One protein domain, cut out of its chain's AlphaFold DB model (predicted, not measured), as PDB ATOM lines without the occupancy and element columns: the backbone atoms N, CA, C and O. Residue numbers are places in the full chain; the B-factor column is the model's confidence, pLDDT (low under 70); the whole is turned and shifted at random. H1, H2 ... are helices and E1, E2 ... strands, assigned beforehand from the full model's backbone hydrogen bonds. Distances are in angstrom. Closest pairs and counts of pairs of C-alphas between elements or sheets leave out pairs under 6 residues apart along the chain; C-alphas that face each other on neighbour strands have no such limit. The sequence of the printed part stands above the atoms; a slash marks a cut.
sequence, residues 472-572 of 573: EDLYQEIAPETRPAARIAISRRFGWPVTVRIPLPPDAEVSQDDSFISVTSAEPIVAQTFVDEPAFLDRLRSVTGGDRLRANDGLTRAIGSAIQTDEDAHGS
ATOM      1  N   GLU A 472       6.760 -14.031  28.146       89.19
ATOM      2  CA  GLU A 472       5.599 -14.289  27.279       89.19
ATOM      3  C   GLU A 472       5.940 -14.964  25.944       89.19
ATOM      4  O   GLU A 472       5.105 -15.713  25.434       89.19
ATOM      5  N   ASP A 473       7.132 -14.729  25.395       87.31
ATOM      6  CA  ASP A 473       7.560 -15.313  24.123       87.31
ATOM      7  C   ASP A 473       7.876 -16.796  24.338       87.31
ATOM      8  O   ASP A 473       7.294 -17.655  23.677       87.31
ATOM      9  N   LEU A 474       8.653 -17.114  25.383       88.69
ATOM     10  CA  LEU A 474       8.885 -18.500  25.810       88.69
ATOM     11  C   LEU A 474       7.579 -19.229  26.132       88.69
ATOM     12  O   LEU A 474       7.413 -20.410  25.840       88.69
ATOM     13  N   TYR A 475       6.627 -18.537  26.752       91.81
ATOM     14  CA  TYR A 475       5.328 -19.118  27.047       91.81
ATOM     15  C   TYR A 475       4.527 -19.454  25.780       91.81
ATOM     16  O   TYR A 475       3.814 -20.460  25.747       91.81
ATOM     17  N   GLN A 476       4.646 -18.641  24.731       91.00
ATOM     18  CA  GLN A 476       4.010 -18.902  23.441       91.00
ATOM     19  C   GLN A 476       4.674 -20.055  22.678       91.00
ATOM     20  O   GLN A 476       3.986 -20.739  21.921       91.00
ATOM     21  N   GLU A 477       5.954 -20.334  22.915       90.81
ATOM     22  CA  GLU A 477       6.645 -21.503  22.352       90.81
ATOM     23  C   GLU A 477       6.186 -22.832  22.973       90.81
ATOM     24  O   GLU A 477       6.277 -23.881  22.336       90.81
ATOM     25  N   ILE A 478       5.637 -22.808  24.193       90.50
ATOM     26  CA  ILE A 478       5.064 -23.999  24.832       90.50
ATOM     27  C   ILE A 478       3.849 -24.481  24.028       90.50
ATOM     28  O   ILE A 478       2.950 -23.695  23.706       90.50
ATOM     29  N   ALA A 479       3.786 -25.790  23.766       90.12
ATOM     30  CA  ALA A 479       2.673 -26.417  23.060       90.12
ATOM     31  C   ALA A 479       1.315 -26.101  23.737       90.12
ATOM     32  O   ALA A 479       1.221 -26.126  24.973       90.12
ATOM     33  N   PRO A 480       0.244 -25.782  22.981       91.81
ATOM     34  CA  PRO A 480      -1.040 -25.348  23.547       91.81
ATOM     35  C   PRO A 480      -1.618 -26.266  24.637       91.81
ATOM     36  O   PRO A 480      -2.235 -25.790  25.590       91.81
ATOM     37  N   GLU A 481      -1.393 -27.570  24.532       90.31
ATOM     38  CA  GLU A 481      -1.834 -28.607  25.461       90.31
ATOM     39  C   GLU A 481      -1.050 -28.637  26.785       90.31
ATOM     40  O   GLU A 481      -1.612 -29.003  27.819       90.31
ATOM     41  N   THR A 482       0.214 -28.202  26.803       90.50
ATOM     42  CA  THR A 482       1.067 -28.175  28.010       90.50
ATOM     43  C   THR A 482       1.036 -26.823  28.724       90.50
ATOM     44  O   THR A 482       1.290 -26.733  29.932       90.50
ATOM     45  N   ARG A 483       0.618 -25.764  28.020       93.19
ATOM     46  CA  ARG A 483       0.435 -24.407  28.553       93.19
ATOM     47  C   ARG A 483      -0.356 -24.334  29.867       93.19
ATOM     48  O   ARG A 483       0.106 -23.619  30.759       93.19
ATOM     49  N   PRO A 484      -1.501 -25.026  30.065       92.44
ATOM     50  CA  PRO A 484      -2.232 -24.968  31.333       92.44
ATOM     51  C   PRO A 484      -1.395 -25.424  32.535       92.44
ATOM     52  O   PRO A 484      -1.400 -24.761  33.573       92.44
ATOM     53  N   ALA A 485      -0.638 -26.515  32.388       90.50
ATOM     54  CA  ALA A 485       0.226 -27.036  33.444       90.50
ATOM     55  C   ALA A 485       1.377 -26.068  33.755       90.50
ATOM     56  O   ALA A 485       1.633 -25.773  34.926       90.50
ATOM     57  N   ALA A 486       2.004 -25.501  32.718       91.50
ATOM     58  CA  ALA A 486       3.053 -24.493  32.864       91.50
ATOM     59  C   ALA A 486       2.551 -23.239  33.607       91.50
ATOM     60  O   ALA A 486       3.186 -22.804  34.570       91.50
ATOM     61  N   ARG A 487       1.369 -22.706  33.245       94.31
ATOM     62  CA  ARG A 487       0.754 -21.549  33.933       94.31
ATOM     63  C   ARG A 487       0.539 -21.814  35.418       94.31
ATOM     64  O   ARG A 487       0.833 -20.950  36.243       94.31
ATOM     65  N   ILE A 488       0.030 -22.997  35.767       91.62
ATOM     66  CA  ILE A 488      -0.213 -23.393  37.162       91.62
ATOM     67  C   ILE A 488       1.109 -23.495  37.927       91.62
ATOM     68  O   ILE A 488       1.209 -22.966  39.035       91.62
ATOM     69  N   ALA A 489       2.118 -24.148  37.348       90.62
ATOM     70  CA  ALA A 489       3.424 -24.320  37.977       90.62
ATOM     71  C   ALA A 489       4.104 -22.971  38.255       90.62
ATOM     72  O   ALA A 489       4.556 -22.726  39.375       90.62
ATOM     73  N   ILE A 490       4.111 -22.069  37.270       92.12
ATOM     74  CA  ILE A 490       4.687 -20.726  37.409       92.12
ATOM     75  C   ILE A 490       3.888 -19.901  38.412       92.12
ATOM     76  O   ILE A 490       4.474 -19.339  39.332       92.12
ATOM     77  N   SER A 491       2.555 -19.894  38.316       92.06
ATOM     78  CA  SER A 491       1.720 -19.133  39.251       92.06
ATOM     79  C   SER A 491       1.943 -19.571  40.697       92.06
ATOM     80  O   SER A 491       2.103 -18.728  41.571       92.06
ATOM     81  N   ARG A 492       2.060 -20.879  40.958       91.25
ATOM     82  CA  ARG A 492       2.410 -21.390  42.295       91.25
ATOM     83  C   ARG A 492       3.798 -20.938  42.743       91.25
ATOM     84  O   ARG A 492       3.954 -20.545  43.893       91.25
ATOM     85  N   ARG A 493       4.791 -20.971  41.849       90.25
ATOM     86  CA  ARG A 493       6.172 -20.566  42.157       90.25
ATOM     87  C   ARG A 493       6.280 -19.093  42.547       90.25
ATOM     88  O   ARG A 493       7.040 -18.774  43.453       90.25
ATOM     89  N   PHE A 494       5.522 -18.224  41.887       89.31
ATOM     90  CA  PHE A 494       5.501 -16.784  42.157       89.31
ATOM     91  C   PHE A 494       4.444 -16.365  43.191       89.31
ATOM     92  O   PHE A 494       4.266 -15.176  43.444       89.31
ATOM     93  N   GLY A 495       3.716 -17.319  43.787       91.25
ATOM     94  CA  GLY A 495       2.632 -17.018  44.727       91.25
ATOM     95  C   GLY A 495       1.455 -16.270  44.090       91.25
ATOM     96  O   GLY A 495       0.690 -15.597  44.779       91.25
ATOM     97  N   TRP A 496       1.300 -16.355  42.769       93.81
ATOM     98  CA  TRP A 496       0.196 -15.741  42.049       93.81
ATOM     99  C   TRP A 496      -1.110 -16.515  42.264       93.81
ATOM    100  O   TRP A 496      -1.089 -17.742  42.378       93.81
ATOM    101  N   PRO A 497      -2.266 -15.823  42.271       91.44
ATOM    102  CA  PRO A 497      -3.574 -16.451  42.398       91.44
ATOM    103  C   PRO A 497      -3.799 -17.633  41.452       91.44
ATOM    104  O   PRO A 497      -3.694 -17.498  40.233       91.44
ATOM    105  N   VAL A 498      -4.186 -18.764  42.043       91.81
ATOM    106  CA  VAL A 498      -4.597 -19.990  41.357       91.81
ATOM    107  C   VAL A 498      -6.018 -20.328  41.799       91.81
ATOM    108  O   VAL A 498      -6.311 -20.342  42.992       91.81
ATOM    109  N   THR A 499      -6.909 -20.604  40.849       91.25
ATOM    110  CA  THR A 499      -8.299 -20.972  41.142       91.25
ATOM    111  C   THR A 499      -8.433 -22.487  41.181       91.25
ATOM    112  O   THR A 499      -7.997 -23.170  40.258       91.25
ATOM    113  N   VAL A 500      -9.074 -23.027  42.217       86.62
ATOM    114  CA  VAL A 500      -9.472 -24.439  42.259       86.62
ATOM    115  C   VAL A 500     -10.971 -24.512  42.002       86.62
ATOM    116  O   VAL A 500     -11.764 -23.953  42.754       86.62
ATOM    117  N   ARG A 501     -11.360 -25.167  40.909       85.44
ATOM    118  CA  ARG A 501     -12.753 -25.459  40.573       85.44
ATOM    119  C   ARG A 501     -13.036 -26.910  40.907       85.44
ATOM    120  O   ARG A 501     -12.329 -27.804  40.454       85.44
ATOM    121  N   ILE A 502     -14.078 -27.130  41.690       84.75
ATOM    122  CA  ILE A 502     -14.538 -28.465  42.052       84.75
ATOM    123  C   ILE A 502     -15.868 -28.669  41.324       84.75
ATOM    124  O   ILE A 502     -16.893 -28.201  41.821       84.75
ATOM    125  N   PRO A 503     -15.872 -29.255  40.110       82.50
ATOM    126  CA  PRO A 503     -17.116 -29.611  39.450       82.50
ATOM    127  C   PRO A 503     -17.842 -30.636  40.319       82.50
ATOM    128  O   PRO A 503     -17.291 -31.684  40.656       82.50
ATOM    129  N   LEU A 504     -19.059 -30.291  40.720       85.56
ATOM    130  CA  LEU A 504     -19.886 -31.141  41.559       85.56
ATOM    131  C   LEU A 504     -20.700 -32.076  40.663       85.56
ATOM    132  O   LEU A 504     -21.387 -31.578  39.762       85.56
ATOM    133  N   PRO A 505     -20.630 -33.402  40.868       83.94
ATOM    134  CA  PRO A 505     -21.519 -34.314  40.172       83.94
ATOM    135  C   PRO A 505     -22.975 -34.090  40.624       83.94
ATOM    136  O   PRO A 505     -23.217 -33.493  41.679       83.94
ATOM    137  N   PRO A 506     -23.970 -34.497  39.815       82.31
ATOM    138  CA  PRO A 506     -25.378 -34.163  40.053       82.31
ATOM    139  C   PRO A 506     -25.942 -34.686  41.383       82.31
ATOM    140  O   PRO A 506     -26.956 -34.176  41.854       82.31
ATOM    141  N   ASP A 507     -25.312 -35.707  41.960       84.81
ATOM    142  CA  ASP A 507     -25.651 -36.361  43.224       84.81
ATOM    143  C   ASP A 507     -24.900 -35.786  44.439       84.81
ATOM    144  O   ASP A 507     -25.086 -36.272  45.553       84.81
ATOM    145  N   ALA A 508     -24.057 -34.766  44.249       85.44
ATOM    146  CA  ALA A 508     -23.245 -34.222  45.328       85.44
ATOM    147  C   ALA A 508     -24.072 -33.420  46.349       85.44
ATOM    148  O   ALA A 508     -24.746 -32.444  46.011       85.44
ATOM    149  N   GLU A 509     -23.937 -33.766  47.628       85.25
ATOM    150  CA  GLU A 509     -24.446 -32.988  48.755       85.25
ATOM    151  C   GLU A 509     -23.360 -32.041  49.274       85.25
ATOM    152  O   GLU A 509     -22.288 -32.471  49.706       85.25
ATOM    153  N   VAL A 510     -23.643 -30.737  49.251       86.75
ATOM    154  CA  VAL A 510     -22.756 -29.700  49.793       86.75
ATOM    155  C   VAL A 510     -23.297 -29.239  51.139       86.75
ATOM    156  O   VAL A 510     -24.424 -28.754  51.230       86.75
ATOM    157  N   SER A 511     -22.476 -29.340  52.177       86.38
ATOM    158  CA  SER A 511     -22.728 -28.743  53.487       86.38
ATOM    159  C   SER A 511     -21.620 -27.747  53.805       86.38
ATOM    160  O   SER A 511     -20.450 -27.983  53.510       86.38
ATOM    161  N   GLN A 512     -21.991 -26.602  54.361       85.69
ATOM    162  CA  GLN A 512     -21.052 -25.563  54.755       85.69
ATOM    163  C   GLN A 512     -21.198 -25.332  56.254       85.69
ATOM    164  O   GLN A 512     -22.307 -25.097  56.736       85.69
ATOM    165  N   ASP A 513     -20.083 -25.410  56.970       86.25
ATOM    166  CA  ASP A 513     -19.971 -24.957  58.351       86.25
ATOM    167  C   ASP A 513     -19.136 -23.664  58.416       86.25
ATOM    168  O   ASP A 513     -18.710 -23.124  57.390       86.25
ATOM    169  N   ASP A 514     -18.926 -23.133  59.622       80.81
ATOM    170  CA  ASP A 514     -18.222 -21.860  59.833       80.81
ATOM    171  C   ASP A 514     -16.737 -21.893  59.412       80.81
ATOM    172  O   ASP A 514     -16.072 -20.857  59.415       80.81
ATOM    173  N   SER A 515     -16.171 -23.060  59.088       83.38
ATOM    174  CA  SER A 515     -14.740 -23.242  58.806       83.38
ATOM    175  C   SER A 515     -14.436 -24.063  57.545       83.38
ATOM    176  O   SER A 515     -13.320 -23.979  57.030       83.38
ATOM    177  N   PHE A 516     -15.394 -24.827  57.017       81.94
ATOM    178  CA  PHE A 516     -15.204 -25.777  55.926       81.94
ATOM    179  C   PHE A 516     -16.431 -25.883  55.012       81.94
ATOM    180  O   PHE A 516     -17.584 -25.735  55.416       81.94
ATOM    181  N   ILE A 517     -16.157 -26.216  53.750       82.94
ATOM    182  CA  ILE A 517     -17.157 -26.687  52.792       82.94
ATOM    183  C   ILE A 517     -16.930 -28.191  52.637       82.94
ATOM    184  O   ILE A 517     -15.881 -28.611  52.146       82.94
ATOM    185  N   SER A 518     -17.897 -28.993  53.067       82.19
ATOM    186  CA  SER A 518     -17.882 -30.451  52.953       82.19
ATOM    187  C   SER A 518     -18.776 -30.889  51.799       82.19
ATOM    188  O   SER A 518     -19.963 -30.567  51.768       82.19
ATOM    189  N   VAL A 519     -18.206 -31.637  50.855       83.19
ATOM    190  CA  VAL A 519     -18.915 -32.168  49.686       83.19
ATOM    191  C   VAL A 519     -18.915 -33.694  49.757       83.19
ATOM    192  O   VAL A 519     -17.844 -34.301  49.788       83.19
ATOM    193  N   THR A 520     -20.096 -34.307  49.755       82.75
ATOM    194  CA  THR A 520     -20.279 -35.768  49.738       82.75
ATOM    195  C   THR A 520     -20.858 -36.185  48.392       82.75
ATOM    196  O   THR A 520     -21.822 -35.586  47.938       82.75
ATOM    197  N   SER A 521     -20.281 -37.195  47.746       83.62
ATOM    198  CA  SER A 521     -20.687 -37.671  46.416       83.62
ATOM    199  C   SER A 521     -20.446 -39.176  46.309       83.62
ATOM    200  O   SER A 521     -19.498 -39.679  46.921       83.62
ATOM    201  N   ALA A 522     -21.272 -39.899  45.544       82.06
ATOM    202  CA  ALA A 522     -21.016 -41.306  45.234       82.06
ATOM    203  C   ALA A 522     -19.935 -41.464  44.150       82.06
ATOM    204  O   ALA A 522     -19.231 -42.475  44.117       82.06
ATOM    205  N   GLU A 523     -19.772 -40.455  43.289       83.56
ATOM    206  CA  GLU A 523     -18.719 -40.391  42.275       83.56
ATOM    207  C   GLU A 523     -17.455 -39.664  42.778       83.56
ATOM    208  O   GLU A 523     -17.550 -38.763  43.623       83.56
ATOM    209  N   PRO A 524     -16.260 -40.004  42.255       81.12
ATOM    210  CA  PRO A 524     -15.025 -39.301  42.584       81.12
ATOM    211  C   PRO A 524     -15.090 -37.820  42.195       81.12
ATOM    212  O   PRO A 524     -15.261 -37.470  41.029       81.12
ATOM    213  N   ILE A 525     -14.870 -36.943  43.171       82.06
ATOM    214  CA  ILE A 525     -14.764 -35.504  42.940       82.06
ATOM    215  C   ILE A 525     -13.325 -35.179  42.523       82.06
ATOM    216  O   ILE A 525     -12.386 -35.378  43.296       82.06
ATOM    217  N   VAL A 526     -13.142 -34.648  41.313       81.50
ATOM    218  CA  VAL A 526     -11.822 -34.244  40.806       81.50
ATOM    219  C   VAL A 526     -11.689 -32.728  40.871       81.50
ATOM    220  O   VAL A 526     -12.332 -32.002  40.115       81.50
ATOM    221  N   ALA A 527     -10.821 -32.237  41.754       83.06
ATOM    222  CA  ALA A 527     -10.489 -30.821  41.811       83.06
ATOM    223  C   ALA A 527      -9.660 -30.414  40.582       83.06
ATOM    224  O   ALA A 527      -8.581 -30.950  40.329       83.06
ATOM    225  N   GLN A 528     -10.146 -29.429  39.833       86.75
ATOM    226  CA  GLN A 528      -9.455 -28.859  38.686       86.75
ATOM    227  C   GLN A 528      -8.767 -27.562  39.097       86.75
ATOM    228  O   GLN A 528      -9.390 -26.637  39.613       86.75
ATOM    229  N   THR A 529      -7.463 -27.481  38.862       88.69
ATOM    230  CA  THR A 529      -6.704 -26.248  39.081       88.69
ATOM    231  C   THR A 529      -6.680 -25.442  37.785       88.69
ATOM    232  O   THR A 529      -6.382 -25.991  36.729       88.69
ATOM    233  N   PHE A 530      -6.983 -24.150  37.855       89.56
ATOM    234  CA  PHE A 530      -7.038 -23.252  36.707       89.56
ATOM    235  C   PHE A 530      -6.373 -21.910  37.023       89.56
ATOM    236  O   PHE A 530      -6.501 -21.366  38.122       89.56
ATOM    237  N   VAL A 531      -5.687 -21.360  36.026       91.06
ATOM    238  CA  VAL A 531      -5.146 -20.000  36.030       91.06
ATOM    239  C   VAL A 531      -5.692 -19.299  34.793       91.06
ATOM    240  O   VAL A 531      -5.565 -19.833  33.689       91.06
ATOM    241  N   ASP A 532      -6.292 -18.127  34.999       92.31
ATOM    242  CA  ASP A 532      -6.773 -17.271  33.917       92.31
ATOM    243  C   ASP A 532      -5.597 -16.808  33.051       92.31
ATOM    244  O   ASP A 532      -4.642 -16.216  33.553       92.31
ATOM    245  N   GLU A 533      -5.639 -17.142  31.763       92.62
ATOM    246  CA  GLU A 533      -4.521 -16.915  30.848       92.62
ATOM    247  C   GLU A 533      -4.255 -15.428  30.578       92.62
ATOM    248  O   GLU A 533      -3.094 -15.041  30.690       92.62
ATOM    249  N   PRO A 534      -5.261 -14.568  30.315       94.38
ATOM    250  CA  PRO A 534      -5.042 -13.126  30.212       94.38
ATOM    251  C   PRO A 534      -4.384 -12.528  31.461       94.38
ATOM    252  O   PRO A 534      -3.337 -11.893  31.353       94.38
ATOM    253  N   ALA A 535      -4.919 -12.801  32.657       91.06
ATOM    254  CA  ALA A 535      -4.340 -12.293  33.902       91.06
ATOM    255  C   ALA A 535      -2.937 -12.858  34.181       91.06
ATOM    256  O   ALA A 535      -2.098 -12.180  34.775       91.06
ATOM    257  N   PHE A 536      -2.670 -14.101  33.774       94.12
ATOM    258  CA  PHE A 536      -1.336 -14.691  33.835       94.12
ATOM    259  C   PHE A 536      -0.364 -13.981  32.898       94.12
ATOM    260  O   PHE A 536       0.722 -13.630  33.342       94.12
ATOM    261  N   LEU A 537      -0.747 -13.736  31.642       93.56
ATOM    262  CA  LEU A 537       0.089 -13.039  30.664       93.56
ATOM    263  C   LEU A 537       0.394 -11.606  31.098       93.56
ATOM    264  O   LEU A 537       1.529 -11.168  30.958       93.56
ATOM    265  N   ASP A 538      -0.569 -10.893  31.678       90.31
ATOM    266  CA  ASP A 538      -0.333  -9.541  32.195       90.31
ATOM    267  C   ASP A 538       0.663  -9.538  33.360       90.31
ATOM    268  O   ASP A 538       1.555  -8.691  33.416       90.31
ATOM    269  N   ARG A 539       0.575 -10.524  34.263       91.62
ATOM    270  CA  ARG A 539       1.581 -10.701  35.320       91.62
ATOM    271  C   ARG A 539       2.930 -11.091  34.747       91.62
ATOM    272  O   ARG A 539       3.936 -10.540  35.170       91.62
ATOM    273  N   LEU A 540       2.947 -12.003  33.784       89.94
ATOM    274  CA  LEU A 540       4.159 -12.501  33.153       89.94
ATOM    275  C   LEU A 540       4.922 -11.375  32.436       89.94
ATOM    276  O   LEU A 540       6.127 -11.266  32.624       89.94
ATOM    277  N   ARG A 541       4.210 -10.479  31.741       87.19
ATOM    278  CA  ARG A 541       4.756  -9.250  31.132       87.19
ATOM    279  C   ARG A 541       5.288  -8.241  32.149       87.19
ATOM    280  O   ARG A 541       6.098  -7.392  31.802       87.19
ATOM    281  N   SER A 542       4.793  -8.283  33.388       82.62
ATOM    282  CA  SER A 542       5.236  -7.387  34.465       82.62
ATOM    283  C   SER A 542       6.465  -7.899  35.224       82.62
ATOM    284  O   SER A 542       7.009  -7.184  36.065       82.62
ATOM    285  N   VAL A 543       6.888  -9.139  34.961       82.38
ATOM    286  CA  VAL A 543       8.075  -9.731  35.575       82.38
ATOM    287  C   VAL A 543       9.328  -9.121  34.952       82.38
ATOM    288  O   VAL A 543       9.476  -9.147  33.737       82.38
ATOM    289  N   THR A 544      10.238  -8.626  35.791       74.38
ATOM    290  CA  THR A 544      11.476  -7.945  35.375       74.38
ATOM    291  C   THR A 544      12.682  -8.432  36.182       74.38
ATOM    292  O   THR A 544      12.520  -9.113  37.202       74.38
ATOM    293  N   GLY A 545      13.897  -8.118  35.724       72.00
ATOM    294  CA  GLY A 545      15.144  -8.387  36.457       72.00
ATOM    295  C   GLY A 545      15.344  -9.861  36.844       72.00
ATOM    296  O   GLY A 545      15.052 -10.772  36.066       72.00
ATOM    297  N   GLY A 546      15.809 -10.127  38.070       72.88
ATOM    298  CA  GLY A 546      16.035 -11.497  38.558       72.88
ATOM    299  C   GLY A 546      14.789 -12.396  38.515       72.88
ATOM    300  O   GLY A 546      14.887 -13.612  38.341       72.88
ATOM    301  N   ASP A 547      13.590 -11.820  38.597       80.06
ATOM    302  CA  ASP A 547      12.338 -12.572  38.521       80.06
ATOM    303  C   ASP A 547      12.062 -13.074  37.106       80.06
ATOM    304  O   ASP A 547      11.506 -14.165  36.946       80.06
ATOM    305  N   ARG A 548      12.524 -12.346  36.085       83.12
ATOM    306  CA  ARG A 548      12.440 -12.759  34.681       83.12
ATOM    307  C   ARG A 548      13.272 -13.999  34.428       83.12
ATOM    308  O   ARG A 548      12.759 -14.957  33.856       83.12
ATOM    309  N   LEU A 549      14.505 -14.028  34.932       81.19
ATOM    310  CA  LEU A 549      15.361 -15.216  34.869       81.19
ATOM    311  C   LEU A 549      14.670 -16.412  35.536       81.19
ATOM    312  O   LEU A 549      14.536 -17.476  34.934       81.19
ATOM    313  N   ARG A 550      14.103 -16.213  36.735       83.56
ATOM    314  CA  ARG A 550      13.360 -17.268  37.443       83.56
ATOM    315  C   ARG A 550      12.136 -17.761  36.663       83.56
ATOM    316  O   ARG A 550      11.837 -18.961  36.723       83.56
ATOM    317  N   ALA A 551      11.414 -16.866  35.987       87.69
ATOM    318  CA  ALA A 551      10.261 -17.201  35.154       87.69
ATOM    319  C   ALA A 551      10.692 -17.995  33.916       87.69
ATOM    320  O   ALA A 551      10.144 -19.074  33.676       87.69
ATOM    321  N   ASN A 552      11.724 -17.527  33.215       87.50
ATOM    322  CA  ASN A 552      12.306 -18.190  32.054       87.50
ATOM    323  C   ASN A 552      12.812 -19.587  32.403       87.50
ATOM    324  O   ASN A 552      12.388 -20.542  31.768       87.50
ATOM    325  N   ASP A 553      13.560 -19.758  33.495       87.00
ATOM    326  CA  ASP A 553      13.983 -21.083  33.975       87.00
ATOM    327  C   ASP A 553      12.806 -22.040  34.200       87.00
ATOM    328  O   ASP A 553      12.938 -23.261  34.093       87.00
ATOM    329  N   GLY A 554      11.657 -21.505  34.624       87.38
ATOM    330  CA  GLY A 554      10.428 -22.274  34.798       87.38
ATOM    331  C   GLY A 554       9.805 -22.675  33.461       87.38
ATOM    332  O   GLY A 554       9.414 -23.829  33.296       87.38
ATOM    333  N   LEU A 555       9.744 -21.736  32.518       90.31
ATOM    334  CA  LEU A 555       9.196 -21.930  31.175       90.31
ATOM    335  C   LEU A 555      10.067 -22.867  30.336       90.31
ATOM    336  O   LEU A 555       9.553 -23.838  29.795       90.31
ATOM    337  N   THR A 556      11.383 -22.667  30.310       87.75
ATOM    338  CA  THR A 556      12.339 -23.526  29.599       87.75
ATOM    339  C   THR A 556      12.285 -24.966  30.104       87.75
ATOM    340  O   THR A 556      12.303 -25.902  29.306       87.75
ATOM    341  N   ARG A 557      12.121 -25.182  31.418       86.31
ATOM    342  CA  ARG A 557      11.885 -26.531  31.962       86.31
ATOM    343  C   ARG A 557      10.565 -27.137  31.497       86.31
ATOM    344  O   ARG A 557      10.516 -28.342  31.264       86.31
ATOM    345  N   ALA A 558       9.510 -26.337  31.362       84.00
ATOM    346  CA  ALA A 558       8.233 -26.812  30.835       84.00
ATOM    347  C   ALA A 558       8.342 -27.196  29.348       84.00
ATOM    348  O   ALA A 558       7.804 -28.230  28.962       84.00
ATOM    349  N   ILE A 559       9.096 -26.426  28.553       83.25
ATOM    350  CA  ILE A 559       9.409 -26.737  27.150       83.25
ATOM    351  C   ILE A 559      10.182 -28.062  27.056       83.25
ATOM    352  O   ILE A 559       9.747 -28.977  26.362       83.25
ATOM    353  N   GLY A 560      11.278 -28.209  27.808       78.69
ATOM    354  CA  GLY A 560      12.095 -29.429  27.789       78.69
ATOM    355  C   GLY A 560      11.342 -30.678  28.258       78.69
ATOM    356  O   GLY A 560      11.492 -31.746  27.671       78.69
ATOM    357  N   SER A 561      10.472 -30.539  29.263       76.75
ATOM    358  CA  SER A 561       9.647 -31.656  29.749       76.75
ATOM    359  C   SER A 561       8.634 -32.129  28.701       76.75
ATOM    360  O   SER A 561       8.364 -33.321  28.634       76.75
ATOM    361  N   ALA A 562       8.094 -31.215  27.884       64.62
ATOM    362  CA  ALA A 562       7.147 -31.550  26.822       64.62
ATOM    363  C   ALA A 562       7.813 -32.341  25.684       64.62
ATOM    364  O   ALA A 562       7.241 -33.326  25.219       64.62
ATOM    365  N   ILE A 563       9.035 -31.953  25.297       62.62
ATOM    366  CA  ILE A 563       9.822 -32.619  24.246       62.62
ATOM    367  C   ILE A 563      10.135 -34.072  24.635       62.62
ATOM    368  O   ILE A 563       9.977 -34.978  23.824       62.62
ATOM    369  N   GLN A 564      10.498 -34.312  25.898       61.28
ATOM    370  CA  GLN A 564      10.869 -35.649  26.365       61.28
ATOM    371  C   GLN A 564       9.678 -36.625  26.408       61.28
ATOM    372  O   GLN A 564       9.823 -37.789  26.043       61.28
ATOM    373  N   THR A 565       8.474 -36.152  26.756       59.78
ATOM    374  CA  THR A 565       7.244 -36.967  26.668       59.78
ATOM    375  C   THR A 565       6.860 -37.361  25.241       59.78
ATOM    376  O   THR A 565       6.198 -38.383  25.066       59.78
ATOM    377  N   ASP A 566       7.247 -36.575  24.234       53.28
ATOM    378  CA  ASP A 566       6.915 -36.845  22.831       53.28
ATOM    379  C   ASP A 566       7.926 -37.816  22.187       53.28
ATOM    380  O   ASP A 566       7.536 -38.727  21.450       53.28
ATOM    381  N   GLU A 567       9.211 -37.715  22.558       56.09
ATOM    382  CA  GLU A 567      10.247 -38.699  22.198       56.09
ATOM    383  C   GLU A 567       9.971 -40.084  22.805       56.09
ATOM    384  O   GLU A 567      10.081 -41.091  22.104       56.09
ATOM    385  N   ASP A 568       9.528 -40.158  24.065       52.78
ATOM    386  CA  ASP A 568       9.164 -41.427  24.714       52.78
ATOM    387  C   ASP A 568       7.920 -42.081  24.074       52.78
ATOM    388  O   ASP A 568       7.808 -43.313  24.015       52.78
ATOM    389  N   ALA A 569       6.998 -41.268  23.544       51.62
ATOM    390  CA  ALA A 569       5.813 -41.736  22.826       51.62
ATOM    391  C   ALA A 569       6.133 -42.257  21.410       51.62
ATOM    392  O   ALA A 569       5.452 -43.165  20.931       51.62
ATOM    393  N   HIS A 570       7.179 -41.730  20.761       50.91
ATOM    394  CA  HIS A 570       7.585 -42.104  19.397       50.91
ATOM    395  C   HIS A 570       8.754 -43.108  19.344       50.91
ATOM    396  O   HIS A 570       8.964 -43.744  18.313       50.91
ATOM    397  N   GLY A 571       9.489 -43.308  20.442       43.62
ATOM    398  CA  GLY A 571      10.548 -44.319  20.582       43.62
ATOM    399  C   GLY A 571      10.062 -45.721  20.979       43.62
ATOM    400  O   GLY A 571      10.876 -46.633  21.109       43.62
ATOM    401  N   SER A 572       8.750 -45.903  21.171       39.31
ATOM    402  CA  SER A 572       8.120 -47.162  21.608       39.31
ATOM    403  C   SER A 572       7.316 -47.875  20.505       39.31
ATOM    404  O   SER A 572       6.283 -48.481  20.794       39.31
TER     405      SER A 572
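AT A GLANCE: This is residues 472 to 572 of the 573 residues of an uncharacterized protein of Mycolicibacterium sp (UniProt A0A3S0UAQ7). A small cluster of helices has a long, thin two-stranded arm reaching away from it: H1 and H2 pack on the long helix H4, H3 packs across H1 and H2, and the arm starts with the strand pair E1 and E4 and ends in the hairpin E2 and E3. The tip of the hairpin, residues 512 to 517, and the last stretch, residues 564 to 572, stick out free. The printed part has 101 residues, with four named helices and four named strands in the order H1 H2 E1 E2 E3 E4 H3 H4. The strands make two separate antiparallel sheets of two, E1 - E4 and E2 - E3, and the class is mixed, helices and strands. The whole is loose, with a radius of gyration of the C-alphas of 17.7 A, and flat, spanning 45 by 41 by 18 A.

IN THESE COORDINATES: H1 is residues 472 to 477, beginning at C-alpha 472 at (5.599, -14.289, 27.279). H2 is residues 483 to 493, 15.3 A long. E1 is residues 499 to 501. E2, residues 509 to 512, and E3, residues 517 to 520, are each 10.1 A long; C-alpha 512 is at (-21.052, -25.563, 54.755). E4 is residues 528 to 530. H3 is residues 533 to 541, 12.0 A long. H4, residues 545 to 570, is 38.5 A long and ends at C-alpha 570 at (7.585, -42.104, 19.397).

HOW THE PARTS SIT: H1 touches H4, the same way at a shallow tilt of 9 degrees; the closest C-alphas are those of Tyr 475 and Leu 555, 6.3 A apart, and of H4 residues 552 to 559 alone take part. H2 touches residues 551 to 558 alone of H4, opposite ways at a steep tilt of 39 degrees, closest at the C-alphas of Ala 486 and Ala 558, 6.0 A. H3 only just touches H1, with 3 pairs of C-alphas within 8 A, the closest being Glu 472 and Leu 540, 6.3 A. H3 also only just touches H2, with 3 such pairs, closest at Arg 487 and Phe 536, 7.2 A. The closest C-alphas of H2 and E4 are those of Ile 488 and Phe 530, 6.8 A apart. E1 and E4 are antiparallel, with N 501 and O 528 within hydrogen-bond range at 2.8 A. E2 and E3 form a hairpin, with N 509 and O 520 within range at 2.8 A. E1 and E2 are apart, as are E3 and E4. In H1, H2, H3 and H4 every O i to N i+4 pair is within hydrogen-bond range.

THE WHOLE: The two C-alphas farthest apart are those of Asp 514 and Gly 571, 53.6 A. The printed part has no cut and no long link. The mean pLDDT of the printed part is 83.3, and residues 562 to 572 are under 70.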